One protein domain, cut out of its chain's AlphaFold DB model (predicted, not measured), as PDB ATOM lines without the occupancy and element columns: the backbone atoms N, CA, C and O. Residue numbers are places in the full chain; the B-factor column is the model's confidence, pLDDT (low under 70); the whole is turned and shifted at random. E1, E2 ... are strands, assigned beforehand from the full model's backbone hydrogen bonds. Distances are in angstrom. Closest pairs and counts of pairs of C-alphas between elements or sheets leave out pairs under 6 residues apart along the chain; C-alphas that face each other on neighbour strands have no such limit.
ATOM      1  N   PRO A 634     489.759 363.330 372.687       86.94
ATOM      2  CA  PRO A 634     488.797 363.012 373.761       86.94
ATOM      3  C   PRO A 634     489.109 363.471 375.201       86.94
ATOM      4  O   PRO A 634     488.343 363.122 376.098       86.94
ATOM      5  N   GLU A 635     490.241 364.133 375.455       88.62
ATOM      6  CA  GLU A 635     490.670 364.571 376.802       88.62
ATOM      7  C   GLU A 635     491.010 366.067 376.869       88.62
ATOM      8  O   GLU A 635     490.869 366.666 377.930       88.62
ATOM      9  N   ALA A 636     491.496 366.633 375.763       93.81
ATOM     10  CA  ALA A 636     491.752 368.051 375.551       93.81
ATOM     11  C   ALA A 636     492.047 368.254 374.060       93.81
ATOM     12  O   ALA A 636     492.775 367.443 373.473       93.81
ATOM     13  N   ASP A 637     491.534 369.333 373.493       95.38
ATOM     14  CA  ASP A 637     491.881 369.804 372.157       95.38
ATOM     15  C   ASP A 637     493.154 370.652 372.225       95.38
ATOM     16  O   ASP A 637     493.508 371.185 373.284       95.38
ATOM     17  N   TYR A 638     493.869 370.741 371.105       96.44
ATOM     18  CA  TYR A 638     495.148 371.445 371.032       96.44
ATOM     19  C   TYR A 638     495.240 372.287 369.764       96.44
ATOM     20  O   TYR A 638     494.914 371.802 368.682       96.44
ATOM     21  N   GLU A 639     495.746 373.508 369.904       96.50
ATOM     22  CA  GLU A 639     496.187 374.353 368.795       96.50
ATOM     23  C   GLU A 639     497.664 374.693 369.014       96.50
ATOM     24  O   GLU A 639     498.064 375.059 370.119       96.50
ATOM     25  N   PHE A 640     498.482 374.527 367.983       96.31
ATOM     26  CA  PHE A 640     499.907 374.840 367.982       96.31
ATOM     27  C   PHE A 640     500.158 375.895 366.919       96.31
ATOM     28  O   PHE A 640     499.794 375.664 365.772       96.31
ATOM     29  N   ILE A 641     500.810 376.993 367.281       95.06
ATOM     30  CA  ILE A 641     501.381 377.962 366.343       95.06
ATOM     31  C   ILE A 641     502.891 377.795 366.439       95.06
ATOM     32  O   ILE A 641     503.444 377.838 367.542       95.06
ATOM     33  N   VAL A 642     503.549 377.565 365.308       93.94
ATOM     34  CA  VAL A 642     505.003 377.432 365.235       93.94
ATOM     35  C   VAL A 642     505.545 378.443 364.238       93.94
ATOM     36  O   VAL A 642     505.275 378.346 363.042       93.94
ATOM     37  N   ALA A 643     506.347 379.373 364.744       90.44
ATOM     38  CA  ALA A 643     506.993 380.417 363.961       90.44
ATOM     39  C   ALA A 643     508.498 380.140 363.848       90.44
ATOM     40  O   ALA A 643     509.130 379.670 364.801       90.44
ATOM     41  N   ALA A 644     509.094 380.469 362.705       85.38
ATOM     42  CA  ALA A 644     510.545 380.565 362.545       85.38
ATOM     43  C   ALA A 644     510.959 382.045 362.540       85.38
ATOM     44  O   ALA A 644     510.200 382.898 362.096       85.38
ATOM     45  N   LEU A 645     512.168 382.391 363.002       79.69
ATOM     46  CA  LEU A 645     512.634 383.787 362.891       79.69
ATOM     47  C   LEU A 645     513.031 384.207 361.463       79.69
ATOM     48  O   LEU A 645     513.037 385.406 361.176       79.69
ATOM     49  N   ASP A 646     513.441 383.253 360.625       74.06
ATOM     50  CA  ASP A 646     513.826 383.411 359.213       74.06
ATOM     51  C   ASP A 646     513.886 381.998 358.593       74.06
ATOM     52  O   ASP A 646     514.427 381.083 359.229       74.06
ATOM     53  N   ILE A 647     513.359 381.798 357.383       74.88
ATOM     54  CA  ILE A 647     513.555 380.579 356.585       74.88
ATOM     55  C   ILE A 647     514.287 381.006 355.314       74.88
ATOM     56  O   ILE A 647     513.762 381.743 354.488       74.88
ATOM     57  N   GLU A 648     515.534 380.565 355.167       80.31
ATOM     58  CA  GLU A 648     516.376 380.939 354.026       80.31
ATOM     59  C   GLU A 648     515.866 380.327 352.706       80.31
ATOM     60  O   GLU A 648     515.433 379.174 352.665       80.31
ATOM     61  N   SER A 649     516.032 381.076 351.611       83.31
ATOM     62  CA  SER A 649     515.765 380.655 350.225       83.31
ATOM     63  C   SER A 649     516.168 379.201 349.924       83.31
ATOM     64  O   SER A 649     517.343 378.824 350.010       83.31
ATOM     65  N   GLY A 650     515.185 378.391 349.517       80.44
ATOM     66  CA  GLY A 650     515.356 376.989 349.134       80.44
ATOM     67  C   GLY A 650     515.358 375.993 350.300       80.44
ATOM     68  O   GLY A 650     515.667 374.819 350.074       80.44
ATOM     69  N   ALA A 651     515.051 376.432 351.524       82.19
ATOM     70  CA  ALA A 651     514.772 375.542 352.646       82.19
ATOM     71  C   ALA A 651     513.302 375.074 352.660       82.19
ATOM     72  O   ALA A 651     512.418 375.687 352.064       82.19
ATOM     73  N   GLU A 652     513.054 373.974 353.369       85.00
ATOM     74  CA  GLU A 652     511.716 373.439 353.641       85.00
ATOM     75  C   GLU A 652     511.509 373.388 355.157       85.00
ATOM     76  O   GLU A 652     512.353 372.867 355.893       85.00
ATOM     77  N   PHE A 653     510.384 373.932 355.616       87.12
ATOM     78  CA  PHE A 653     509.954 373.921 357.007       87.12
ATOM     79  C   PHE A 653     508.907 372.818 357.180       87.12
ATOM     80  O   PHE A 653     507.778 372.924 356.700       87.12
ATOM     81  N   LEU A 654     509.318 371.715 357.809       90.81
ATOM     82  CA  LEU A 654     508.512 370.509 357.989       90.81
ATOM     83  C   LEU A 654     508.041 370.390 359.440       90.81
ATOM     84  O   LEU A 654     508.851 370.240 360.360       90.81
ATOM     85  N   ILE A 655     506.720 370.355 359.620       92.62
ATOM     86  CA  ILE A 655     506.072 370.057 360.897       92.62
ATOM     87  C   ILE A 655     505.211 368.801 360.762       92.62
ATOM     88  O   ILE A 655     504.498 368.599 359.777       92.62
ATOM     89  N   ASN A 656     505.281 367.933 361.769       94.19
ATOM     90  CA  ASN A 656     504.537 366.678 361.815       94.19
ATOM     91  C   ASN A 656     503.978 366.405 363.223       94.19
ATOM     92  O   ASN A 656     504.656 366.610 364.225       94.19
ATOM     93  N   LEU A 657     502.757 365.879 363.294       94.31
ATOM     94  CA  LEU A 657     501.975 365.690 364.510       94.31
ATOM     95  C   LEU A 657     501.633 364.207 364.731       94.31
ATOM     96  O   LEU A 657     500.732 363.631 364.114       94.31
ATOM     97  N   ASP A 658     502.341 363.574 365.664       93.56
ATOM     98  CA  ASP A 658     502.048 362.226 366.144       93.56
ATOM     99  C   ASP A 658     501.003 362.274 367.271       93.56
ATOM    100  O   ASP A 658     501.313 362.299 368.466       93.56
ATOM    101  N   VAL A 659     499.734 362.245 366.860       89.94
ATOM    102  CA  VAL A 659     498.556 362.241 367.747       89.94
ATOM    103  C   VAL A 659     498.478 360.989 368.645       89.94
ATOM    104  O   VAL A 659     497.794 361.002 369.677       89.94
ATOM    105  N   GLU A 660     499.153 359.892 368.272       89.56
ATOM    106  CA  GLU A 660     499.138 358.628 369.022       89.56
ATOM    107  C   GLU A 660     500.127 358.644 370.190       89.56
ATOM    108  O   GLU A 660     499.784 358.185 371.283       89.56
ATOM    109  N   ASN A 661     501.331 359.183 369.974       92.44
ATOM    110  CA  ASN A 661     502.375 359.280 370.997       92.44
ATOM    111  C   ASN A 661     502.408 360.637 371.720       92.44
ATOM    112  O   ASN A 661     503.046 360.737 372.767       92.44
ATOM    113  N   GLY A 662     501.698 361.652 371.218       94.75
ATOM    114  CA  GLY A 662     501.635 362.978 371.832       94.75
ATOM    115  C   GLY A 662     502.851 363.844 371.533       94.75
ATOM    116  O   GLY A 662     503.348 364.512 372.441       94.75
ATOM    117  N   LEU A 663     503.345 363.787 370.290       95.88
ATOM    118  CA  LEU A 663     504.524 364.522 369.833       95.88
ATOM    119  C   LEU A 663     504.163 365.469 368.683       95.88
ATOM    120  O   LEU A 663     503.609 365.023 367.681       95.88
ATOM    121  N   LEU A 664     504.529 366.743 368.797       96.38
ATOM    122  CA  LEU A 664     504.648 367.663 367.660       96.38
ATOM    123  C   LEU A 664     506.137 367.762 367.323       96.38
ATOM    124  O   LEU A 664     506.939 368.008 368.221       96.38
ATOM    125  N   SER A 665     506.524 367.548 366.069       95.25
ATOM    126  CA  SER A 665     507.926 367.572 365.650       95.25
ATOM    127  C   SER A 665     508.209 368.622 364.592       95.25
ATOM    128  O   SER A 665     507.489 368.674 363.597       95.25
ATOM    129  N   ILE A 666     509.301 369.363 364.781       93.75
ATOM    130  CA  ILE A 666     509.897 370.264 363.787       93.75
ATOM    131  C   ILE A 666     511.176 369.590 363.285       93.75
ATOM    132  O   ILE A 666     512.011 369.186 364.099       93.75
ATOM    133  N   ASN A 667     511.316 369.453 361.969       91.31
ATOM    134  CA  ASN A 667     512.478 368.850 361.314       91.31
ATOM    135  C   ASN A 667     513.195 369.895 360.448       91.31
ATOM    136  O   ASN A 667     512.548 370.659 359.732       91.31
ATOM    137  N   THR A 668     514.528 369.910 360.513       88.00
ATOM    138  CA  THR A 668     515.388 370.862 359.795       88.00
ATOM    139  C   THR A 668     516.327 370.177 358.790       88.00
ATOM    140  O   THR A 668     517.350 370.747 358.411       88.00
ATOM    141  N   ASP A 669     515.998 368.967 358.308       84.50
ATOM    142  CA  ASP A 669     516.844 368.199 357.368       84.50
ATOM    143  C   ASP A 669     517.107 368.924 356.042       84.50
ATOM    144  O   ASP A 669     518.124 368.679 355.384       84.50
ATOM    145  N   ASN A 670     516.199 369.824 355.668       82.12
ATOM    146  CA  ASN A 670     516.251 370.615 354.446       82.12
ATOM    147  C   ASN A 670     516.613 372.095 354.689       82.12
ATOM    148  O   ASN A 670     516.567 372.883 353.747       82.12
ATOM    149  N   THR A 671     517.022 372.494 355.903       82.81
ATOM    150  CA  THR A 671     517.600 373.831 356.141       82.81
ATOM    151  C   THR A 671     519.121 373.821 355.933       82.81
ATOM    152  O   THR A 671     519.762 372.769 355.863       82.81
ATOM    153  N   THR A 672     519.732 375.002 355.793       82.94
ATOM    154  CA  THR A 672     521.200 375.132 355.645       82.94
ATOM    155  C   THR A 672     521.872 375.981 356.719       82.94
ATOM    156  O   THR A 672     523.094 375.916 356.862       82.94
ATOM    157  N   GLU A 673     521.087 376.717 357.505       82.44
ATOM    158  CA  GLU A 673     521.535 377.607 358.575       82.44
ATOM    159  C   GLU A 673     520.773 377.308 359.878       82.44
ATOM    160  O   GLU A 673     519.748 376.624 359.890       82.44
ATOM    161  N   TYR A 674     521.321 377.786 360.992       85.56
ATOM    162  CA  TYR A 674     520.783 377.587 362.339       85.56
ATOM    163  C   TYR A 674     519.456 378.327 362.540       85.56
ATOM    164  O   TYR A 674     519.402 379.546 362.359       85.56
ATOM    165  N   GLY A 675     518.421 377.601 362.964       85.69
ATOM    166  CA  GLY A 675     517.080 378.139 363.183       85.69
ATOM    167  C   GLY A 675     516.803 378.491 364.645       85.69
ATOM    168  O   GLY A 675     517.295 377.836 365.569       85.69
ATOM    169  N   ILE A 676     515.980 379.523 364.840       89.12
ATOM    170  CA  ILE A 676     515.337 379.849 366.116       89.12
ATOM    171  C   ILE A 676     513.834 379.769 365.873       89.12
ATOM    172  O   ILE A 676     513.342 380.384 364.922       89.12
ATOM    173  N   TYR A 677     513.144 379.010 366.717       90.44
ATOM    174  CA  TYR A 677     511.728 378.703 366.591       90.44
ATOM    175  C   TYR A 677     510.970 379.122 367.846       90.44
ATOM    176  O   TYR A 677     511.444 378.939 368.970       90.44
ATOM    177  N   GLU A 678     509.769 379.642 367.636       91.25
ATOM    178  CA  GLU A 678     508.795 379.931 368.678       91.25
ATOM    179  C   GLU A 678     507.630 378.946 368.578       91.25
ATOM    180  O   GLU A 678     507.214 378.568 367.485       91.25
ATOM    181  N   ILE A 679     507.130 378.504 369.732       93.12
ATOM    182  CA  ILE A 679     505.928 377.681 369.841       93.12
ATOM    183  C   ILE A 679     504.966 378.344 370.821       93.12
ATOM    184  O   ILE A 679     505.284 378.517 372.003       93.12
ATOM    185  N   VAL A 680     503.752 378.604 370.344       94.62
ATOM    186  CA  VAL A 680     502.568 378.808 371.181       94.62
ATOM    187  C   VAL A 680     501.738 377.528 371.129       94.62
ATOM    188  O   VAL A 680     501.510 376.967 370.061       94.62
ATOM    189  N   MET A 681     501.288 377.045 372.282       96.31
ATOM    190  CA  MET A 681     500.404 375.887 372.388       96.31
ATOM    191  C   MET A 681     499.204 376.237 373.264       96.31
ATOM    192  O   MET A 681     499.343 376.450 374.469       96.31
ATOM    193  N   TYR A 682     498.019 376.206 372.672       95.56
ATOM    194  CA  TYR A 682     496.750 376.223 373.380       95.56
ATOM    195  C   TYR A 682     496.357 374.786 373.716       95.56
ATOM    196  O   TYR A 682     496.458 373.881 372.886       95.56
ATOM    197  N   ARG A 683     495.877 374.577 374.940       96.38
ATOM    198  CA  ARG A 683     495.235 373.337 375.379       96.38
ATOM    199  C   ARG A 683     493.857 373.685 375.922       96.38
ATOM    200  O   ARG A 683     493.758 374.478 376.857       96.38
ATOM    201  N   ILE A 684     492.822 373.064 375.366       95.75
ATOM    202  CA  ILE A 684     491.423 373.370 375.670       95.75
ATOM    203  C   ILE A 684     490.741 372.112 376.217       95.75
ATOM    204  O   ILE A 684     490.732 371.077 375.557       95.75
ATOM    205  N   ASP A 685     490.190 372.171 377.428       93.50
ATOM    206  CA  ASP A 685     489.491 371.056 378.083       93.50
ATOM    207  C   ASP A 685     488.211 371.497 378.826       93.50
ATOM    208  O   ASP A 685     487.786 372.653 378.756       93.50
ATOM    209  N   ASP A 686     487.578 370.573 379.560       90.50
ATOM    210  CA  ASP A 686     486.392 370.836 380.395       90.50
ATOM    211  C   ASP A 686     486.620 371.962 381.438       90.50
ATOM    212  O   ASP A 686     485.664 372.611 381.883       90.50
ATOM    213  N   GLU A 687     487.870 372.205 381.847       90.19
ATOM    214  CA  GLU A 687     488.272 373.272 382.760       90.19
ATOM    215  C   GLU A 687     488.522 374.618 382.049       90.19
ATOM    216  O   GLU A 687     488.413 375.665 382.699       90.19
ATOM    217  N   GLY A 688     488.765 374.626 380.738       90.12
ATOM    218  CA  GLY A 688     488.834 375.816 379.887       90.12
ATOM    219  C   GLY A 688     490.033 375.805 378.940       90.12
ATOM    220  O   GLY A 688     490.611 374.764 378.651       90.12
ATOM    221  N   GLU A 689     490.416 376.984 378.463       93.12
ATOM    222  CA  GLU A 689     491.627 377.183 377.664       93.12
ATOM    223  C   GLU A 689     492.803 377.606 378.551       93.12
ATOM    224  O   GLU A 689     492.661 378.450 379.442       93.12
ATOM    225  N   VAL A 690     493.976 377.029 378.292       93.62
ATOM    226  CA  VAL A 690     495.259 377.464 378.848       93.62
ATOM    227  C   VAL A 690     496.328 377.488 377.761       93.62
ATOM    228  O   VAL A 690     496.367 376.607 376.903       93.62
ATOM    229  N   VAL A 691     497.214 378.480 377.828       93.94
ATOM    230  CA  VAL A 691     498.286 378.711 376.849       93.94
ATOM    231  C   VAL A 691     499.639 378.359 377.464       93.94
ATOM    232  O   VAL A 691     499.848 378.568 378.660       93.94
ATOM    233  N   PHE A 692     500.533 377.825 376.643       94.81
ATOM    234  CA  PHE A 692     501.968 377.712 376.882       94.81
ATOM    235  C   PHE A 692     502.700 378.464 375.768       94.81
ATOM    236  O   PHE A 692     502.339 378.304 374.602       94.81
ATOM    237  N   GLN A 693     503.743 379.225 376.096       93.00
ATOM    238  CA  GLN A 693     504.573 379.913 375.099       93.00
ATOM    239  C   GLN A 693     506.065 379.748 375.402       93.00
ATOM    240  O   GLN A 693     506.481 379.864 376.557       93.00
ATOM    241  N   ASN A 694     506.869 379.502 374.364       92.50
ATOM    242  CA  ASN A 694     508.329 379.538 374.438       92.50
ATOM    243  C   ASN A 694     508.947 379.967 373.091       92.50
ATOM    244  O   ASN A 694     508.566 379.421 372.057       92.50
ATOM    245  N   ASN A 695     509.907 380.900 373.101       88.38
ATOM    246  CA  ASN A 695     510.579 381.434 371.896       88.38
ATOM    247  C   ASN A 695     512.076 381.073 371.784       88.38
ATOM    248  O   ASN A 695     512.780 381.550 370.894       88.38
ATOM    249  N   ASP A 696     512.557 380.215 372.684       86.19
ATOM    250  CA  ASP A 696     513.971 379.884 372.887       86.19
ATOM    251  C   ASP A 696     514.294 378.446 372.395       86.19
ATOM    252  O   ASP A 696     515.103 377.726 372.994       86.19
ATOM    253  N   ILE A 697     513.666 377.995 371.295       89.75
ATOM    254  CA  ILE A 697     513.942 376.686 370.675       89.75
ATOM    255  C   ILE A 697     514.975 376.844 369.556       89.75
ATOM    256  O   ILE A 697     514.777 377.570 368.584       89.75
ATOM    257  N   TYR A 698     516.085 376.123 369.687       90.50
ATOM    258  CA  TYR A 698     517.289 376.283 368.876       90.50
ATOM    259  C   TYR A 698     517.667 374.970 368.186       90.50
ATOM    260  O   TYR A 698     517.881 373.978 368.883       90.50
ATOM    261  N   LEU A 699     517.790 374.963 366.853       90.62
ATOM    262  CA  LEU A 699     518.093 373.758 366.060       90.62
ATOM    263  C   LEU A 699     519.243 374.013 365.070       90.62
ATOM    264  O   LEU A 699     519.261 375.036 364.379       90.62
ATOM    265  N   GLU A 700     520.200 373.082 364.975       91.50
ATOM    266  CA  GLU A 700     521.171 373.063 363.873       91.50
ATOM    267  C   GLU A 700     520.522 372.461 362.599       91.50
ATOM    268  O   GLU A 700     519.474 371.812 362.672       91.50
ATOM    269  N   PRO A 701     521.094 372.684 361.399       90.06
ATOM    270  CA  PRO A 701     520.651 372.014 360.175       90.06
ATOM    271  C   PRO A 701     520.774 370.490 360.271       90.06
ATOM    272  O   PRO A 701     521.865 369.971 360.531       90.06
ATOM    273  N   GLY A 702     519.688 369.775 359.981       89.56
ATOM    274  CA  GLY A 702     519.625 368.319 360.105       89.56
ATOM    275  C   GLY A 702     519.093 367.792 361.434       89.56
ATOM    276  O   GLY A 702     519.149 366.588 361.638       89.56
ATOM    277  N   ASP A 703     518.614 368.638 362.340       94.25
ATOM    278  CA  ASP A 703     518.047 368.201 363.616       94.25
ATOM    279  C   ASP A 703     516.537 367.923 363.503       94.25
ATOM    280  O   ASP A 703     515.820 368.498 362.681       94.25
ATOM    281  N   THR A 704     516.019 367.079 364.396       94.81
ATOM    282  CA  THR A 704     514.575 366.998 364.661       94.81
ATOM    283  C   THR A 704     514.307 367.194 366.148       94.81
ATOM    284  O   THR A 704     514.904 366.521 366.988       94.81
ATOM    285  N   THR A 705     513.374 368.083 366.487       95.69
ATOM    286  CA  THR A 705     512.850 368.233 367.854       95.69
ATOM    287  C   THR A 705     511.453 367.635 367.976       95.69
ATOM    288  O   THR A 705     510.702 367.618 367.003       95.69
ATOM    289  N   TYR A 706     511.098 367.148 369.164       96.50
ATOM    290  CA  TYR A 706     509.825 366.505 369.490       96.50
ATOM    291  C   TYR A 706     509.240 367.090 370.784       96.50
ATOM    292  O   TYR A 706     509.650 366.724 371.889       96.50
ATOM    293  N   LEU A 707     508.248 367.970 370.655       96.94
ATOM    294  CA  LEU A 707     507.478 368.553 371.752       96.94
ATOM    295  C   LEU A 707     506.474 367.547 372.319       96.94
ATOM    296  O   LEU A 707     505.533 367.135 371.636       96.94
ATOM    297  N   LYS A 708     506.629 367.198 373.597       96.38
ATOM    298  CA  LYS A 708     505.781 366.229 374.314       96.38
ATOM    299  C   LYS A 708     504.510 366.876 374.851       96.38
ATOM    300  O   LYS A 708     504.293 366.939 376.060       96.38
ATOM    301  N   TYR A 709     503.664 367.371 373.955       95.31
ATOM    302  CA  TYR A 709     502.515 368.212 374.303       95.31
ATOM    303  C   TYR A 709     501.502 367.552 375.264       95.31
ATOM    304  O   TYR A 709     500.829 368.246 376.023       95.31
ATOM    305  N   LEU A 710     501.426 366.214 375.298       94.31
ATOM    306  CA  LEU A 710     500.586 365.475 376.257       94.31
ATOM    307  C   LEU A 710     501.179 365.356 377.676       94.31
ATOM    308  O   LEU A 710     500.477 364.911 378.582       94.31
ATOM    309  N   GLU A 711     502.451 365.710 377.897       93.12
ATOM    310  CA  GLU A 711     503.047 365.727 379.244       93.12
ATOM    311  C   GLU A 711     502.704 367.010 380.023       93.12
ATOM    312  O   GLU A 711     502.729 366.995 381.258       93.12
ATOM    313  N   TRP A 712     502.322 368.086 379.327       92.94
ATOM    314  CA  TRP A 712     501.902 369.347 379.936       92.94
ATOM    315  C   TRP A 712     500.412 369.332 380.289       92.94
ATOM    316  O   TRP A 712     499.545 369.080 379.452       92.94
ATOM    317  N   ALA A 713     500.112 369.630 381.552       87.12
ATOM    318  CA  ALA A 713     498.758 369.631 382.110       87.12
ATOM    319  C   ALA A 713     498.314 371.040 382.547       87.12
ATOM    320  O   ALA A 713     497.515 371.184 383.474       87.12
ATOM    321  N   GLY A 714     498.865 372.073 381.903       88.69
ATOM    322  CA  GLY A 714     498.573 373.478 382.173       88.69
ATOM    323  C   GLY A 714     499.643 374.216 383.000       88.69
ATOM    324  O   GLY A 714     500.667 373.632 383.384       88.69
ATOM    325  N   PRO A 715     499.400 375.507 383.299       88.62
ATOM    326  CA  PRO A 715     500.351 376.411 383.941       88.62
ATOM    327  C   PRO A 715     500.976 375.865 385.230       88.62
ATOM    328  O   PRO A 715     500.298 375.354 386.126       88.62
ATOM    329  N   GLY A 716     502.299 376.001 385.342       85.06
ATOM    330  CA  GLY A 716     503.078 375.478 386.469       85.06
ATOM    331  C   GLY A 716     503.379 373.972 386.411       85.06
ATOM    332  O   GLY A 716     503.866 373.419 387.402       85.06
ATOM    333  N   THR A 717     503.116 373.312 385.278       88.88
ATOM    334  CA  THR A 717     503.643 371.975 384.956       88.88
ATOM    335  C   THR A 717     504.757 372.068 383.910       88.88
ATOM    336  O   THR A 717     504.770 372.988 383.098       88.88
ATOM    337  N   SER A 718     505.722 371.148 383.966       88.31
ATOM    338  CA  SER A 718     506.843 371.093 383.019       88.31
ATOM    339  C   SER A 718     506.375 370.611 381.646       88.31
ATOM    340  O   SER A 718     505.639 369.626 381.570       88.31
ATOM    341  N   LEU A 719     506.858 371.243 380.578       94.00
ATOM    342  CA  LEU A 719     506.795 370.730 379.209       94.00
ATOM    343  C   LEU A 719     508.220 370.394 378.750       94.00
ATOM    344  O   LEU A 719     509.178 371.043 379.168       94.00
ATOM    345  N   PHE A 720     508.372 369.365 377.918       94.88
ATOM    346  CA  PHE A 720     509.676 368.898 377.455       94.88
ATOM    347  C   PHE A 720     509.724 368.786 375.933       94.88
ATOM    348  O   PHE A 720     508.762 368.327 375.310       94.88
ATOM    349  N   ILE A 721     510.882 369.123 375.368       96.12
ATOM    350  CA  ILE A 721     511.283 368.718 374.018       96.12
ATOM    351  C   ILE A 721     512.388 367.661 374.104       96.12
ATOM    352  O   ILE A 721     513.259 367.736 374.973       96.12
ATOM    353  N   ASP A 722     512.352 366.684 373.205       96.75
ATOM    354  CA  ASP A 722     513.491 365.815 372.892       96.75
ATOM    355  C   ASP A 722     514.125 366.281 371.576       96.75
ATOM    356  O   ASP A 722     513.388 366.572 370.642       96.75
ATOM    357  N   ILE A 723     515.456 366.311 371.480       96.06
ATOM    358  CA  ILE A 723     516.194 366.647 370.252       96.06
ATOM    359  C   ILE A 723     517.001 365.423 369.791       96.06
ATOM    360  O   ILE A 723     517.717 364.800 370.579       96.06
ATOM    361  N   ASP A 724     516.855 365.088 368.512       96.00
ATOM    362  CA  ASP A 724     517.590 364.075 367.747       96.00
ATOM    363  C   ASP A 724     518.547 364.819 366.801       96.00
ATOM    364  O   ASP A 724     518.096 365.468 365.850       96.00
ATOM    365  N   TYR A 725     519.850 364.815 367.111       93.94
ATOM    366  CA  TYR A 725     520.821 365.607 366.355       93.94
ATOM    367  C   TYR A 725     521.226 364.883 365.066       93.94
ATOM    368  O   TYR A 725     521.803 363.790 365.096       93.94
ATOM    369  N   GLY A 726     521.016 365.515 363.912       90.31
ATOM    370  CA  GLY A 726     521.258 364.862 362.621       90.31
ATOM    371  C   GLY A 726     520.181 363.846 362.198       90.31
ATOM    372  O   GLY A 726     520.474 363.027 361.318       90.31
ATOM    373  N   SER A 727     518.994 363.866 362.827       91.25
ATOM    374  CA  SER A 727     517.809 363.050 362.499       91.25
ATOM    375  C   SER A 727     518.124 361.550 362.330       91.25
ATOM    376  O   SER A 727     517.717 360.886 361.369       91.25
ATOM    377  N   ASP A 728     518.902 360.997 363.264       91.44
ATOM    378  CA  ASP A 728     519.448 359.634 363.240       91.44
ATOM    379  C   ASP A 728     518.442 358.575 363.747       91.44
ATOM    380  O   ASP A 728     518.603 357.368 363.498       91.44
ATOM    381  N   GLY A 729     517.345 359.031 364.359       89.88
ATOM    382  CA  GLY A 729     516.290 358.227 364.963       89.88
ATOM    383  C   GLY A 729     516.538 357.938 366.445       89.88
ATOM    384  O   GLY A 729     515.963 356.977 366.980       89.88
ATOM    385  N   SER A 730     517.411 358.701 367.110       93.44
ATOM    386  CA  SER A 730     517.665 358.584 368.541       93.44
ATOM    387  C   SER A 730     517.819 359.937 369.237       93.44
ATOM    388  O   SER A 730     518.516 360.830 368.788       93.44
ATOM    389  N   VAL A 731     517.153 360.073 370.387       95.62
ATOM    390  CA  VAL A 731     517.189 361.297 371.195       95.62
ATOM    391  C   VAL A 731     518.555 361.453 371.866       95.62
ATOM    392  O   VAL A 731     518.954 360.600 372.671       95.62
ATOM    393  N   ASP A 732     519.223 362.567 371.582       96.88
ATOM    394  CA  ASP A 732     520.499 362.972 372.174       96.88
ATOM    395  C   ASP A 732     520.314 363.876 373.403       96.88
ATOM    396  O   ASP A 732     521.015 363.706 374.411       96.88
ATOM    397  N   GLU A 733     519.358 364.809 373.349       96.19
ATOM    398  CA  GLU A 733     519.075 365.778 374.413       96.19
ATOM    399  C   GLU A 733     517.577 365.836 374.762       96.19
ATOM    400  O   GLU A 733     516.715 365.638 373.913       96.19
ATOM    401  N   THR A 734     517.264 366.119 376.030       96.25
ATOM    402  CA  THR A 734     515.909 366.450 376.496       96.25
ATOM    403  C   THR A 734     515.987 367.771 377.251       96.25
ATOM    404  O   THR A 734     516.732 367.867 378.233       96.25
ATOM    405  N   ILE A 735     515.204 368.765 376.832       94.44
ATOM    406  CA  ILE A 735     515.164 370.107 377.424       94.44
ATOM    407  C   ILE A 735     513.800 370.318 378.093       94.44
ATOM    408  O   ILE A 735     512.765 369.973 377.530       94.44
ATOM    409  N   GLU A 736     513.805 370.865 379.312       94.31
ATOM    410  CA  GLU A 736     512.603 371.388 379.974       94.31
ATOM    411  C   GLU A 736     512.350 372.802 379.443       94.31
ATOM    412  O   GLU A 736     513.192 373.681 379.644       94.31
ATOM    413  N   LEU A 737     511.226 373.012 378.758       92.38
ATOM    414  CA  LEU A 737     510.819 374.339 378.307       92.38
ATOM    415  C   LEU A 737     510.198 375.118 379.472       92.38
ATOM    416  O   LEU A 737     509.493 374.555 380.315       92.38
ATOM    417  N   VAL A 738     510.456 376.424 379.500       86.69
ATOM    418  CA  VAL A 738     509.860 377.349 380.469       86.69
ATOM    419  C   VAL A 738     508.690 378.055 379.796       86.69
ATOM    420  O   VAL A 738     508.819 378.518 378.669       86.69
ATOM    421  N   ASP A 739     507.565 378.116 380.502       85.38
ATOM    422  CA  ASP A 739     506.373 378.857 380.089       85.38
ATOM    423  C   ASP A 739     506.610 380.361 380.284       85.38
ATOM    424  O   ASP A 739     506.615 380.857 381.415       85.38
ATOM    425  N   GLU A 740     506.864 381.075 379.190       80.19
ATOM    426  CA  GLU A 740     507.202 382.503 379.201       80.19
ATOM    427  C   GLU A 740     505.976 383.399 379.428       80.19
ATOM    428  O   GLU A 740     506.113 384.517 379.927       80.19
ATOM    429  N   TYR A 741     504.766 382.881 379.181       67.69
ATOM    430  CA  TYR A 741     503.497 383.595 379.385       67.69
ATOM    431  C   TYR A 741     503.262 384.014 380.854       67.69
ATOM    432  O   TYR A 741     502.414 384.852 381.153       67.69
ATOM    433  N   LEU A 742     504.017 383.437 381.798       54.28
ATOM    434  CA  LEU A 742     503.914 383.701 383.236       54.28
ATOM    435  C   LEU A 742     504.953 384.704 383.783       54.28
ATOM    436  O   LEU A 742     504.984 384.904 385.003       54.28
ATOM    437  N   GLU A 743     505.814 385.306 382.948       42.72
ATOM    438  CA  GLU A 743     506.867 386.241 383.407       42.72
ATOM    439  C   GLU A 743     506.496 387.750 383.377       42.72
ATOM    440  O   GLU A 743     507.295 388.550 383.878       42.72
ATOM    441  N   GLU A 744     505.305 388.153 382.899       36.78
ATOM    442  CA  GLU A 744     504.808 389.560 382.935       36.78
ATOM    443  C   GLU A 744     503.839 389.891 384.099       36.78
ATOM    444  O   GLU A 744     502.837 389.167 384.311       36.78
TER     445      GLU A 744
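This is residues 634 to 744 of the 744 residues of an uncharacterized protein of Anaerolineales bacterium (UniProt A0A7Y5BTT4). What shape is this? It is a sandwich of two strongly twisted sheets face to face, five strands E2, E3, E6, E7 and E8 in one layer and three, E1, E4 and E5, in the other. What makes it up? The 111 printed residues hold no named helix and eight named strands, E1 to E8 along the chain, the class all strand; both sheets are antiparallel, ordered E2 E3 E6 E7 E8 and E1 E4 E5. It is compact, with a radius of gyration of the C-alphas of 14.1 A and spans of 42 by 32 by 22 A.

How is the larger sheet joined? E2, residues 652 to 658, and E3, residues 663 to 667, form a hairpin, with N 658 and O 663 2.8 A apart; E6, residues 704 to 707, is E3's next neighbour, with N 707 and O 664 at 2.8 A. E6, E7, residues 719 to 724, and E8, residues 733 to 737, form a meander, each strand the antiparallel neighbour of the one before, with N 706 and O 722 at 2.8 A and N 723 and O 733 at 2.8 A. And the smaller? E4, residues 675 to 685, pairs with E1, residues 637 to 644, N 637 and O 684 at 2.8 A, and with E5, residues 688 to 699, N 681 and O 692 at 2.8 A. The sheets' facing parts are 9.9 A centre to centre.

Where does E1 begin? C-alpha 637 is at (491.881, 369.804, 372.157). Which strand is longest? E5 has 12 residues, 32.4 A, and bends by 58 degrees at residue 696.

How large is it? The C-alphas farthest apart, of Gly 650 and Glu 687, are 43.3 A apart. Where is it uncertain or long-linked? Residues 741 to 744 are under pLDDT 70, the link E6 to E7 is long, and the printed part has no cut.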